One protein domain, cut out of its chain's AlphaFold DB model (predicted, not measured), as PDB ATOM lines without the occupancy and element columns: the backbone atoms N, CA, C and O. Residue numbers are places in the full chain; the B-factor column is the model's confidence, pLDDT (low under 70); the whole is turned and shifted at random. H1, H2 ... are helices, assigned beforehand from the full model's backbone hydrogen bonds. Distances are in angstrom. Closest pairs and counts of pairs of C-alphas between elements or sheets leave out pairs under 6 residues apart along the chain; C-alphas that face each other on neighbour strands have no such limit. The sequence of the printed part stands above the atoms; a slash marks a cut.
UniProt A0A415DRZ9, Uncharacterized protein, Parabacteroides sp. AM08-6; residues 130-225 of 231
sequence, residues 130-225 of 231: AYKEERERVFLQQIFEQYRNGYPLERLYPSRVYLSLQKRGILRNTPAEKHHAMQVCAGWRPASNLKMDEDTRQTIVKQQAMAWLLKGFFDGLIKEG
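AT A GLANCE: This is residues 130 to 225 of the 231 residues of an uncharacterized protein of Parabacteroides sp. AM08-6 (UniProt A0A415DRZ9). One long helix, H4, is the spine, and the shorter H2 and H3 cross its middle steeply; H1 lies beyond H2. Residues 130 to 135 of H1 and residues 191 to 200 stick out. The 96 printed residues hold four named helices, H1 to H4, and no named strand: all helix. The whole is only just compact, close to loose, with a radius of gyration of the C-alphas of 14.7 A, and spans 42 by 27 by 26 A.

IN THESE COORDINATES: H1, residues 130 to 148, begins with C-alpha 130 at (-61.207, 42.574, -46.806) and is 27.1 A long. H2 is residues 158 to 167, 14.1 A, and H3 residues 175 to 185, 15.5 A. H4, residues 198 to 223, is 37.4 A long, ending with C-alpha 223 at (-36.142, 44.932, -65.717).

HOW THE PARTS SIT: The hub H4 touches H2, closest C-alphas Pro 158 and Ala 211, 5.0 A, and H3, Ala 181 and Ala 209, 4.8 A. H1 and H4 only just touch, with 3 pairs of C-alphas within 8 A, the closest Arg 148 and Ile 222, 7.3 A. In H1, H2, H3 and H4 every O i to N i+4 pair is within hydrogen-bond range.

THE WHOLE: The printed part has no cut. The link H3 to H4 is long; residues 191 to 195 have pLDDT under 70.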
ATOM      1  N   ALA A 130     -61.266  41.984 -45.471       77.12
ATOM      2  CA  ALA A 130     -61.207  42.574 -46.806       77.12
ATOM      3  C   ALA A 130     -60.629  44.006 -46.822       77.12
ATOM      4  O   ALA A 130     -59.826  44.345 -47.688       77.12
ATOM      5  N   TYR A 131     -60.982  44.858 -45.852       78.81
ATOM      6  CA  TYR A 131     -60.417  46.208 -45.757       78.81
ATOM      7  C   TYR A 131     -58.931  46.185 -45.377       78.81
ATOM      8  O   TYR A 131     -58.140  46.960 -45.919       78.81
ATOM      9  N   LYS A 132     -58.528  45.296 -44.459       82.88
ATOM     10  CA  LYS A 132     -57.111  45.128 -44.091       82.88
ATOM     11  C   LYS A 132     -56.290  44.645 -45.283       82.88
ATOM     12  O   LYS A 132     -55.203  45.168 -45.520       82.88
ATOM     13  N   GLU A 133     -56.817  43.685 -46.036       83.00
ATOM     14  CA  GLU A 133     -56.176  43.147 -47.235       83.00
ATOM     15  C   GLU A 133     -56.009  44.205 -48.324       83.00
ATOM     16  O   GLU A 133     -54.917  44.301 -48.894       83.00
ATOM     17  N   GLU A 134     -57.033  45.032 -48.550       84.88
ATOM     18  CA  GLU A 134     -56.985  46.138 -49.509       84.88
ATOM     19  C   GLU A 134     -55.961  47.202 -49.094       84.88
ATOM     20  O   GLU A 134     -55.127  47.624 -49.895       84.88
ATOM     21  N   ARG A 135     -55.950  47.602 -47.816       87.25
ATOM     22  CA  ARG A 135     -54.964  48.565 -47.298       87.25
ATOM     23  C   ARG A 135     -53.537  48.042 -47.400       87.25
ATOM     24  O   ARG A 135     -52.637  48.804 -47.746       87.25
ATOM     25  N   GLU A 136     -53.332  46.761 -47.117       86.62
ATOM     26  CA  GLU A 136     -52.025  46.121 -47.253       86.62
ATOM     27  C   GLU A 136     -51.611  46.027 -48.734       86.62
ATOM     28  O   GLU A 136     -50.445  46.239 -49.053       86.62
ATOM     29  N   ARG A 137     -52.555  45.801 -49.660       86.62
ATOM     30  CA  ARG A 137     -52.298  45.811 -51.110       86.62
ATOM     31  C   ARG A 137     -51.835  47.184 -51.598       86.62
ATOM     32  O   ARG A 137     -50.792  47.283 -52.244       86.62
ATOM     33  N   VAL A 138     -52.572  48.235 -51.234       89.12
ATOM     34  CA  VAL A 138     -52.224  49.628 -51.561       89.12
ATOM     35  C   VAL A 138     -50.856  49.993 -50.981       89.12
ATOM     36  O   VAL A 138     -50.037  50.593 -51.672       89.12
ATOM     37  N   PHE A 139     -50.575  49.585 -49.740       91.12
ATOM     38  CA  PHE A 139     -49.272  49.792 -49.106       91.12
ATOM     39  C   PHE A 139     -48.129  49.154 -49.913       91.12
ATOM     40  O   PHE A 139     -47.143  49.826 -50.208       91.12
ATOM     41  N   LEU A 140     -48.264  47.887 -50.317       91.12
ATOM     42  CA  LEU A 140     -47.229  47.189 -51.086       91.12
ATOM     43  C   LEU A 140     -46.963  47.848 -52.448       91.12
ATOM     44  O   LEU A 140     -45.804  48.002 -52.836       91.12
ATOM     45  N   GLN A 141     -48.019  48.276 -53.148       88.94
ATOM     46  CA  GLN A 141     -47.895  48.999 -54.417       88.94
ATOM     47  C   GLN A 141     -47.169  50.336 -54.237       88.94
ATOM     48  O   GLN A 141     -46.245  50.640 -54.989       88.94
ATOM     49  N   GLN A 142     -47.530  51.108 -53.209       90.38
ATOM     50  CA  GLN A 142     -46.874  52.382 -52.905       90.38
ATOM     51  C   GLN A 142     -45.387  52.206 -52.590       90.38
ATOM     52  O   GLN A 142     -44.569  52.992 -53.063       90.38
ATOM     53  N   ILE A 143     -45.026  51.173 -51.824       90.81
ATOM     54  CA  ILE A 143     -43.624  50.873 -51.517       90.81
ATOM     55  C   ILE A 143     -42.840  50.526 -52.785       90.81
ATOM     56  O   ILE A 143     -41.727  51.022 -52.965       90.81
ATOM     57  N   PHE A 144     -43.408  49.710 -53.676       90.69
ATOM     58  CA  PHE A 144     -42.750  49.373 -54.938       90.69
ATOM     59  C   PHE A 144     -42.547  50.607 -55.825       90.69
ATOM     60  O   PHE A 144     -41.455  50.796 -56.356       90.69
ATOM     61  N   GLU A 145     -43.543  51.488 -55.934       89.06
ATOM     62  CA  GLU A 145     -43.396  52.735 -56.695       89.06
ATOM     63  C   GLU A 145     -42.366  53.684 -56.072       89.06
ATOM     64  O   GLU A 145     -41.578  54.304 -56.784       89.06
ATOM     65  N   GLN A 146     -42.294  53.779 -54.741       89.12
ATOM     66  CA  GLN A 146     -41.228  54.539 -54.078       89.12
ATOM     67  C   GLN A 146     -39.848  53.960 -54.410       89.12
ATOM     68  O   GLN A 146     -38.949  54.708 -54.792       89.12
ATOM     69  N   TYR A 147     -39.686  52.637 -54.340       90.94
ATOM     70  CA  TYR A 147     -38.436  51.982 -54.723       90.94
ATOM     71  C   TYR A 147     -38.070  52.252 -56.191       90.94
ATOM     72  O   TYR A 147     -36.940  52.637 -56.488       90.94
ATOM     73  N   ARG A 148     -39.041  52.138 -57.107       88.44
ATOM     74  CA  ARG A 148     -38.868  52.434 -58.538       88.44
ATOM     75  C   ARG A 148     -38.424  53.876 -58.792       88.44
ATOM     76  O   ARG A 148     -37.617  54.114 -59.684       88.44
ATOM     77  N   ASN A 149     -38.903  54.819 -57.983       89.94
ATOM     78  CA  ASN A 149     -38.511  56.228 -58.026       89.94
ATOM     79  C   ASN A 149     -37.154  56.516 -57.349       89.94
ATOM     80  O   ASN A 149     -36.789  57.678 -57.179       89.94
ATOM     81  N   GLY A 150     -36.400  55.484 -56.956       87.31
ATOM     82  CA  GLY A 150     -35.047  55.613 -56.414       87.31
ATOM     83  C   GLY A 150     -34.975  55.820 -54.900       87.31
ATOM     84  O   GLY A 150     -33.910  56.173 -54.391       87.31
ATOM     85  N   TYR A 151     -36.068  55.606 -54.155       88.38
ATOM     86  CA  TYR A 151     -36.009  55.655 -52.693       88.38
ATOM     87  C   TYR A 151     -35.221  54.459 -52.125       88.38
ATOM     88  O   TYR A 151     -35.392  53.327 -52.585       88.38
ATOM     89  N   PRO A 152     -34.391  54.674 -51.087       86.44
ATOM     90  CA  PRO A 152     -33.568  53.621 -50.500       86.44
ATOM     91  C   PRO A 152     -34.428  52.565 -49.795       86.44
ATOM     92  O   PRO A 152     -35.240  52.888 -48.923       86.44
ATOM     93  N   LEU A 153     -34.212  51.293 -50.142       87.00
ATOM     94  CA  LEU A 153     -35.002  50.156 -49.656       87.00
ATOM     95  C   LEU A 153     -34.950  50.001 -48.130       87.00
ATOM     96  O   LEU A 153     -35.920  49.562 -47.515       87.00
ATOM     97  N   GLU A 154     -33.850  50.406 -47.499       83.88
ATOM     98  CA  GLU A 154     -33.654  50.351 -46.048       83.88
ATOM     99  C   GLU A 154     -34.697  51.191 -45.294       83.88
ATOM    100  O   GLU A 154     -35.018  50.893 -44.144       83.88
ATOM    101  N   ARG A 155     -35.264  52.216 -45.947       84.56
ATOM    102  CA  ARG A 155     -36.315  53.082 -45.387       84.56
ATOM    103  C   ARG A 155     -37.734  52.616 -45.720       84.56
ATOM    104  O   ARG A 155     -38.693  53.242 -45.280       84.56
ATOM    105  N   LEU A 156     -37.876  51.516 -46.460       87.75
ATOM    106  CA  LEU A 156     -39.152  51.007 -46.971       87.75
ATOM    107  C   LEU A 156     -39.640  49.753 -46.229       87.75
ATOM    108  O   LEU A 156     -40.404  48.959 -46.771       87.75
ATOM    109  N   TYR A 157     -39.219  49.570 -44.974       88.19
ATOM    110  CA  TYR A 157     -39.623  48.445 -44.116       88.19
ATOM    111  C   TYR A 157     -39.437  47.063 -44.780       88.19
ATOM    112  O   TYR A 157     -40.386  46.273 -44.859       88.19
ATOM    113  N   PRO A 158     -38.217  46.731 -45.239       87.75
ATOM    114  CA  PRO A 158     -37.980  45.596 -46.128       87.75
ATOM    115  C   PRO A 158     -38.405  44.248 -45.536       87.75
ATOM    116  O   PRO A 158     -38.951  43.407 -46.244       87.75
ATOM    117  N   SER A 159     -38.234  44.045 -44.226       88.94
ATOM    118  CA  SER A 159     -38.651  42.813 -43.545       88.94
ATOM    119  C   SER A 159     -40.169  42.608 -43.579       88.94
ATOM    120  O   SER A 159     -40.637  41.513 -43.895       88.94
ATOM    121  N   ARG A 160     -40.957  43.659 -43.312       89.94
ATOM    122  CA  ARG A 160     -42.427  43.607 -43.360       89.94
ATOM    123  C   ARG A 160     -42.915  43.326 -44.778       89.94
ATOM    124  O   ARG A 160     -43.768  42.462 -44.969       89.94
ATOM    125  N   VAL A 161     -42.366  44.041 -45.757       90.81
ATOM    126  CA  VAL A 161     -42.750  43.917 -47.171       90.81
ATOM    127  C   VAL A 161     -42.421  42.518 -47.690       90.81
ATOM    128  O   VAL A 161     -43.287  41.867 -48.269       90.81
ATOM    129  N   TYR A 162     -41.220  42.011 -47.394       91.44
ATOM    130  CA  TYR A 162     -40.811  40.650 -47.738       91.44
ATOM    131  C   TYR A 162     -41.784  39.599 -47.183       91.44
ATOM    132  O   TYR A 162     -42.270  38.746 -47.926       91.44
ATOM    133  N   LEU A 163     -42.113  39.677 -45.888       90.19
ATOM    134  CA  LEU A 163     -43.029  38.729 -45.242       90.19
ATOM    135  C   LEU A 163     -44.447  38.805 -45.821       90.19
ATOM    136  O   LEU A 163     -45.078  37.768 -46.022       90.19
ATOM    137  N   SER A 164     -44.935  40.010 -46.122       89.69
ATOM    138  CA  SER A 164     -46.257  40.222 -46.723       89.69
ATOM    139  C   SER A 164     -46.331  39.630 -48.141       89.69
ATOM    140  O   SER A 164     -47.259  38.880 -48.453       89.69
ATOM    141  N   LEU A 165     -45.304  39.851 -48.972       90.69
ATOM    142  CA  LEU A 165     -45.205  39.277 -50.323       90.69
ATOM    143  C   LEU A 165     -45.037  37.753 -50.318       90.69
ATOM    144  O   LEU A 165     -45.613  37.065 -51.163       90.69
ATOM    145  N   GLN A 166     -44.279  37.216 -49.359       90.25
ATOM    146  CA  GLN A 166     -44.109  35.776 -49.181       90.25
ATOM    147  C   GLN A 166     -45.405  35.107 -48.718       90.25
ATOM    148  O   GLN A 166     -45.776  34.067 -49.259       90.25
ATOM    149  N   LYS A 167     -46.126  35.711 -47.763       88.38
ATOM    150  CA  LYS A 167     -47.424  35.208 -47.283       88.38
ATOM    151  C   LYS A 167     -48.455  35.138 -48.412       88.38
ATOM    152  O   LYS A 167     -49.238  34.197 -48.459       88.38
ATOM    153  N   ARG A 168     -48.426  36.108 -49.331       86.50
ATOM    154  CA  ARG A 168     -49.280  36.150 -50.533       86.50
ATOM    155  C   ARG A 168     -48.792  35.237 -51.666       86.50
ATOM    156  O   ARG A 168     -49.444  35.143 -52.697       86.50
ATOM    157  N   GLY A 169     -47.638  34.581 -51.512       86.19
ATOM    158  CA  GLY A 169     -47.068  33.696 -52.531       86.19
ATOM    159  C   GLY A 169     -46.606  34.405 -53.809       86.19
ATOM    160  O   GLY A 169     -46.380  33.727 -54.813       86.19
ATOM    161  N   ILE A 170     -46.463  35.735 -53.772       87.50
ATOM    162  CA  ILE A 170     -45.966  36.572 -54.877       87.50
ATOM    163  C   ILE A 170     -44.446  36.434 -54.971       87.50
ATOM    164  O   ILE A 170     -43.887  36.241 -56.045       87.50
ATOM    165  N   LEU A 171     -43.783  36.482 -53.814       88.06
ATOM    166  CA  LEU A 171     -42.347  36.295 -53.696       88.06
ATOM    167  C   LEU A 171     -42.072  34.861 -53.229       88.06
ATOM    168  O   LEU A 171     -42.350  34.488 -52.085       88.06
ATOM    169  N   ARG A 172     -41.532  34.043 -54.136       86.50
ATOM    170  CA  ARG A 172     -41.271  32.614 -53.917       86.50
ATOM    171  C   ARG A 172     -39.777  32.334 -53.934       86.50
ATOM    172  O   ARG A 172     -39.240  31.952 -54.963       86.50
ATOM    173  N   ASN A 173     -39.119  32.504 -52.788       87.00
ATOM    174  CA  ASN A 173     -37.730  32.067 -52.657       87.00
ATOM    175  C   ASN A 173     -37.630  30.609 -52.239       87.00
ATOM    176  O   ASN A 173     -38.271  30.191 -51.266       87.00
ATOM    177  N   THR A 174     -36.747  29.875 -52.908       86.88
ATOM    178  CA  THR A 174     -36.364  28.527 -52.487       86.88
ATOM    179  C   THR A 174     -35.573  28.555 -51.167       86.88
ATOM    180  O   THR A 174     -34.976  29.576 -50.810       86.88
ATOM    181  N   PRO A 175     -35.527  27.441 -50.409       86.31
ATOM    182  CA  PRO A 175     -34.668  27.343 -49.228       86.31
ATOM    183  C   PRO A 175     -33.192  27.640 -49.535       86.31
ATOM    184  O   PRO A 175     -32.512  28.269 -48.726       86.31
ATOM    185  N   ALA A 176     -32.716  27.254 -50.724       85.94
ATOM    186  CA  ALA A 176     -31.353  27.514 -51.176       85.94
ATOM    187  C   ALA A 176     -31.061  29.019 -51.317       85.94
ATOM    188  O   ALA A 176     -30.051  29.494 -50.804       85.94
ATOM    189  N   GLU A 177     -31.970  29.789 -51.924       86.19
ATOM    190  CA  GLU A 177     -31.841  31.252 -52.037       86.19
ATOM    191  C   GLU A 177     -31.818  31.943 -50.672       86.19
ATOM    192  O   GLU A 177     -31.038  32.869 -50.453       86.19
ATOM    193  N   LYS A 178     -32.640  31.473 -49.726       87.06
ATOM    194  CA  LYS A 178     -32.656  32.011 -48.357       87.06
ATOM    195  C   LYS A 178     -31.339  31.746 -47.635       87.06
ATOM    196  O   LYS A 178     -30.812  32.650 -46.991       87.06
ATOM    197  N   HIS A 179     -30.801  30.533 -47.750       86.38
ATOM    198  CA  HIS A 179     -29.496  30.197 -47.179       86.38
ATOM    199  C   HIS A 179     -28.373  31.015 -47.819       86.38
ATOM    200  O   HIS A 179     -27.512  31.517 -47.101       86.38
ATOM    201  N   HIS A 180     -28.416  31.214 -49.135       88.44
ATOM    202  CA  HIS A 180     -27.445  32.049 -49.828       88.44
ATOM    203  C   HIS A 180     -27.497  33.506 -49.346       88.44
ATOM    204  O   HIS A 180     -26.469  34.063 -48.970       88.44
ATOM    205  N   ALA A 181     -28.688  34.105 -49.251       88.75
ATOM    206  CA  ALA A 181     -28.845  35.465 -48.737       88.75
ATOM    207  C   ALA A 181     -28.346  35.605 -47.287       88.75
ATOM    208  O   ALA A 181     -27.675  36.577 -46.947       88.75
ATOM    209  N   MET A 182     -28.608  34.603 -46.439       89.25
ATOM    210  CA  MET A 182     -28.074  34.555 -45.073       89.25
ATOM    211  C   MET A 182     -26.541  34.496 -45.052       89.25
ATOM    212  O   MET A 182     -25.930  35.189 -44.245       89.25
ATOM    213  N   GLN A 183     -25.912  33.716 -45.938       88.44
ATOM    214  CA  GLN A 183     -24.449  33.642 -46.052       88.44
ATOM    215  C   GLN A 183     -23.842  34.973 -46.508       88.44
ATOM    216  O   GLN A 183     -22.850  35.416 -45.933       88.44
ATOM    217  N   VAL A 184     -24.459  35.639 -47.489       88.06
ATOM    218  CA  VAL A 184     -24.020  36.955 -47.982       88.06
ATOM    219  C   VAL A 184     -24.079  38.007 -46.869       88.06
ATOM    220  O   VAL A 184     -23.155  38.804 -46.720       88.06
ATOM    221  N   CYS A 185     -25.129  37.987 -46.046       87.69
ATOM    222  CA  CYS A 185     -25.308  38.950 -44.956       87.69
ATOM    223  C   CYS A 185     -24.615  38.548 -43.640       87.69
ATOM    224  O   CYS A 185     -24.557  39.356 -42.714       87.69
ATOM    225  N   ALA A 186     -24.062  37.334 -43.533       83.81
ATOM    226  CA  ALA A 186     -23.477  36.814 -42.290       83.81
ATOM    227  C   ALA A 186     -22.298  37.654 -41.770       83.81
ATOM    228  O   ALA A 186     -22.077  37.723 -40.558       83.81
ATOM    229  N   GLY A 187     -21.562  38.295 -42.686       79.06
ATOM    230  CA  GLY A 187     -20.418  39.157 -42.387       79.06
ATOM    231  C   GLY A 187     -20.779  40.539 -41.838       79.06
ATOM    232  O   GLY A 187     -19.872  41.313 -41.527       79.06
ATOM    233  N   TRP A 188     -22.068  40.873 -41.712       81.62
ATOM    234  CA  TRP A 188     -22.481  42.168 -41.185       81.62
ATOM    235  C   TRP A 188     -22.019  42.374 -39.737       81.62
ATOM    236  O   TRP A 188     -22.157  41.496 -38.880       81.62
ATOM    237  N   ARG A 189     -21.496  43.573 -39.464       73.88
ATOM    238  CA  ARG A 189     -21.084  44.024 -38.134       73.88
ATOM    239  C   ARG A 189     -21.712  45.385 -37.822       73.88
ATOM    240  O   ARG A 189     -21.838  46.207 -38.734       73.88
ATOM    241  N   PRO A 190     -22.095  45.645 -36.561       75.44
ATOM    242  CA  PRO A 190     -22.586  46.954 -36.155       75.44
ATOM    243  C   PRO A 190     -21.506  48.025 -36.367       75.44
ATOM    244  O   PRO A 190     -20.321  47.778 -36.165       75.44
ATOM    245  N   ALA A 191     -21.925  49.229 -36.762       69.12
ATOM    246  CA  ALA A 191     -21.024  50.353 -37.034       69.12
ATOM    247  C   ALA A 191     -20.390  50.965 -35.766       69.12
ATOM    248  O   ALA A 191     -19.511  51.816 -35.869       69.12
ATOM    249  N   SER A 192     -20.828  50.558 -34.571       67.75
ATOM    250  CA  SER A 192     -20.305  51.034 -33.287       67.75
ATOM    251  C   SER A 192     -19.818  49.872 -32.417       67.75
ATOM    252  O   SER A 192     -20.241  48.730 -32.595       67.75
ATOM    253  N   ASN A 193     -18.987  50.179 -31.412       66.75
ATOM    254  CA  ASN A 193     -18.537  49.249 -30.362       66.75
ATOM    255  C   ASN A 193     -19.670  48.801 -29.404       66.75
ATOM    256  O   ASN A 193     -19.418  48.497 -28.236       66.75
ATOM    257  N   LEU A 194     -20.927  48.785 -29.855       66.62
ATOM    258  CA  LEU A 194     -22.039  48.263 -29.072       66.62
ATOM    259  C   LEU A 194     -21.836  46.760 -28.856       66.62
ATOM    260  O   LEU A 194     -21.774  45.983 -29.810       66.62
ATOM    261  N   LYS A 195     -21.767  46.347 -27.586       69.62
ATOM    262  CA  LYS A 195     -21.888  44.937 -27.212       69.62
ATOM    263  C   LYS A 195     -23.310  44.491 -27.544       69.62
ATOM    264  O   LYS A 195     -24.249  44.854 -26.845       69.62
ATOM    265  N   MET A 196     -23.446  43.758 -28.640       75.31
ATOM    266  CA  MET A 196     -24.694  43.154 -29.090       75.31
ATOM    267  C   MET A 196     -24.648  41.662 -28.776       75.31
ATOM    268  O   MET A 196     -23.620  41.021 -29.003       75.31
ATOM    269  N   ASP A 197     -25.734  41.123 -28.234       84.81
ATOM    270  CA  ASP A 197     -25.886  39.682 -28.066       84.81
ATOM    271  C   ASP A 197     -26.022  38.984 -29.429       84.81
ATOM    272  O   ASP A 197     -26.433  39.577 -30.433       84.81
ATOM    273  N   GLU A 198     -25.634  37.713 -29.476       81.50
ATOM    274  CA  GLU A 198     -25.590  36.948 -30.722       81.50
ATOM    275  C   GLU A 198     -26.993  36.748 -31.329       81.50
ATOM    276  O   GLU A 198     -27.138  36.801 -32.549       81.50
ATOM    277  N   ASP A 199     -28.043  36.632 -30.510       84.75
ATOM    278  CA  ASP A 199     -29.424  36.443 -30.977       84.75
ATOM    279  C   ASP A 199     -29.975  37.698 -31.679       84.75
ATOM    280  O   ASP A 199     -30.588  37.627 -32.758       84.75
ATOM    281  N   THR A 200     -29.701  38.878 -31.123       83.62
ATOM    282  CA  THR A 200     -30.022  40.170 -31.738       83.62
ATOM    283  C   THR A 200     -29.249  40.350 -33.041       83.62
ATOM    284  O   THR A 200     -29.825  40.769 -34.051       83.62
ATOM    285  N   ARG A 201     -27.967  39.960 -33.072       83.69
ATOM    286  CA  ARG A 201     -27.152  40.008 -34.294       83.69
ATOM    287  C   ARG A 201     -27.741  39.126 -35.397       83.69
ATOM    288  O   ARG A 201     -27.907  39.591 -36.525       83.69
ATOM    289  N   GLN A 202     -28.107  37.886 -35.075       85.75
ATOM    290  CA  GLN A 202     -28.740  36.954 -36.017       85.75
ATOM    291  C   GLN A 202     -30.076  37.492 -36.545       85.75
ATOM    292  O   GLN A 202     -30.381  37.363 -37.733       85.75
ATOM    293  N   THR A 203     -30.852  38.164 -35.692       87.06
ATOM    294  CA  THR A 203     -32.106  38.813 -36.095       87.06
ATOM    295  C   THR A 203     -31.867  39.914 -37.130       87.06
ATOM    296  O   THR A 203     -32.596  39.989 -38.123       87.06
ATOM    297  N   ILE A 204     -30.827  40.734 -36.956       87.00
ATOM    298  CA  ILE A 204     -30.475  41.792 -37.915       87.00
ATOM    299  C   ILE A 204     -29.959  41.197 -39.229       87.00
ATOM    300  O   ILE A 204     -30.403  41.615 -40.299       87.00
ATOM    301  N   VAL A 205     -29.092  40.181 -39.172       87.56
ATOM    302  CA  VAL A 205     -28.610  39.463 -40.368       87.56
ATOM    303  C   VAL A 205     -29.786  38.897 -41.168       87.56
ATOM    304  O   VAL A 205     -29.843  39.055 -42.387       87.56
ATOM    305  N   LYS A 206     -30.784  38.321 -40.488       89.25
ATOM    306  CA  LYS A 206     -32.012  37.830 -41.125       89.25
ATOM    307  C   LYS A 206     -32.801  38.948 -41.807       89.25
ATOM    308  O   LYS A 206     -33.279  38.759 -42.925       89.25
ATOM    309  N   GLN A 207     -32.940  40.108 -41.166       89.44
ATOM    310  CA  GLN A 207     -33.612  41.264 -41.770       89.44
ATOM    311  C   GLN A 207     -32.867  41.778 -43.011       89.44
ATOM    312  O   GLN A 207     -33.505  42.136 -44.001       89.44
ATOM    313  N   GLN A 208     -31.534  41.759 -42.997       88.56
ATOM    314  CA  GLN A 208     -30.719  42.131 -44.155       88.56
ATOM    315  C   GLN A 208     -30.831  41.124 -45.295       88.56
ATOM    316  O   GLN A 208     -30.994  41.532 -46.441       88.56
ATOM    317  N   ALA A 209     -30.837  39.825 -44.991       90.69
ATOM    318  CA  ALA A 209     -31.064  38.785 -45.988       90.69
ATOM    319  C   ALA A 209     -32.444  38.943 -46.657       90.69
ATOM    320  O   ALA A 209     -32.561  38.831 -47.877       90.69
ATOM    321  N   MET A 210     -33.486  39.277 -45.881       91.75
ATOM    322  CA  MET A 210     -34.813  39.603 -46.423       91.75
ATOM    323  C   MET A 210     -34.779  40.834 -47.335       91.75
ATOM    324  O   MET A 210     -35.368  40.802 -48.413       91.75
ATOM    325  N   ALA A 211     -34.078  41.898 -46.934       91.06
ATOM    326  CA  ALA A 211     -33.917  43.097 -47.755       91.06
ATOM    327  C   ALA A 211     -33.165  42.802 -49.062       91.06
ATOM    328  O   ALA A 211     -33.568  43.276 -50.120       91.06
ATOM    329  N   TRP A 212     -32.123  41.970 -49.007       91.75
ATOM    330  CA  TRP A 212     -31.346  41.559 -50.175       91.75
ATOM    331  C   TRP A 212     -32.200  40.783 -51.186       91.75
ATOM    332  O   TRP A 212     -32.208  41.107 -52.374       91.75
ATOM    333  N   LEU A 213     -32.988  39.812 -50.712       92.00
ATOM    334  CA  LEU A 213     -33.907  39.045 -51.560       92.00
ATOM    335  C   LEU A 213     -35.014  39.927 -52.147       92.00
ATOM    336  O   LEU A 213     -35.350  39.804 -53.323       92.00
ATOM    337  N   LEU A 214     -35.563  40.834 -51.334       92.06
ATOM    338  CA  LEU A 214     -36.580  41.785 -51.773       92.06
ATOM    339  C   LEU A 214     -36.045  42.716 -52.865       92.06
ATOM    340  O   LEU A 214     -36.734  42.951 -53.854       92.06
ATOM    341  N   LYS A 215     -34.805  43.196 -52.713       91.62
ATOM    342  CA  LYS A 215     -34.124  44.021 -53.711       91.62
ATOM    343  C   LYS A 215     -34.012  43.290 -55.047       91.62
ATOM    344  O   LYS A 215     -34.448  43.818 -56.063       91.62
ATOM    345  N   GLY A 216     -33.500  42.057 -55.035       89.81
ATOM    346  CA  GLY A 216     -33.374  41.245 -56.248       89.81
ATOM    347  C   GLY A 216     -34.719  41.011 -56.944       89.81
ATOM    348  O   GLY A 216     -34.803  41.083 -58.169       89.81
ATOM    349  N   PHE A 217     -35.783  40.803 -56.165       90.62
ATOM    350  CA  PHE A 217     -37.142  40.673 -56.688       90.62
ATOM    351  C   PHE A 217     -37.647  41.969 -57.344       90.62
ATOM    352  O   PHE A 217     -38.131  41.933 -58.474       90.62
ATOM    353  N   PHE A 218     -37.504  43.119 -56.678       91.56
ATOM    354  CA  PHE A 218     -37.920  44.410 -57.238       91.56
ATOM    355  C   PHE A 218     -37.109  44.806 -58.476       91.56
ATOM    356  O   PHE A 218     -37.694  45.245 -59.466       91.56
ATOM    357  N   ASP A 219     -35.793  44.592 -58.461       90.44
ATOM    358  CA  ASP A 219     -34.926  44.842 -59.616       90.44
ATOM    359  C   ASP A 219     -35.324  43.966 -60.814       90.44
ATOM    360  O   ASP A 219     -35.314  44.431 -61.955       90.44
ATOM    361  N   GLY A 220     -35.718  42.711 -60.563       88.31
ATOM    362  CA  GLY A 220     -36.269  41.813 -61.579       88.31
ATOM    363  C   GLY A 220     -37.560  42.354 -62.200       88.31
ATOM    364  O   GLY A 220     -37.655  42.450 -63.423       88.31
ATOM    365  N   LEU A 221     -38.514  42.794 -61.373       88.19
ATOM    366  CA  LEU A 221     -39.772  43.388 -61.849       88.19
ATOM    367  C   LEU A 221     -39.545  44.638 -62.709       88.19
ATOM    368  O   LEU A 221     -40.168  44.782 -63.763       88.19
ATOM    369  N   ILE A 222     -38.626  45.516 -62.294       88.31
ATOM    370  CA  ILE A 222     -38.282  46.733 -63.042       88.31
ATOM    371  C   ILE A 222     -37.669  46.379 -64.403       88.31
ATOM    372  O   ILE A 222     -38.063  46.964 -65.412       88.31
ATOM    373  N   LYS A 223     -36.752  45.401 -64.457       87.25
ATOM    374  CA  LYS A 223     -36.142  44.932 -65.717       87.25
ATOM    375  C   LYS A 223     -37.165  44.330 -66.679       87.25
ATOM    376  O   LYS A 223     -37.053  44.529 -67.882       87.25
ATOM    377  N   GLU A 224     -38.159  43.618 -66.157       85.62
ATOM    378  CA  GLU A 224     -39.244  43.024 -66.948       85.62
ATOM    379  C   GLU A 224     -40.329  44.040 -67.356       85.62
ATOM    380  O   GLU A 224     -41.263  43.681 -68.072       85.62
ATOM    381  N   GLY A 225     -40.242  45.296 -66.898       78.19
ATOM    382  CA  GLY A 225     -41.266  46.318 -67.134       78.19
ATOM    383  C   GLY A 225     -42.602  46.016 -66.444       78.19
ATOM    384  O   GLY A 225     -43.639  46.542 -66.849       78.19
TER     385      GLY A 225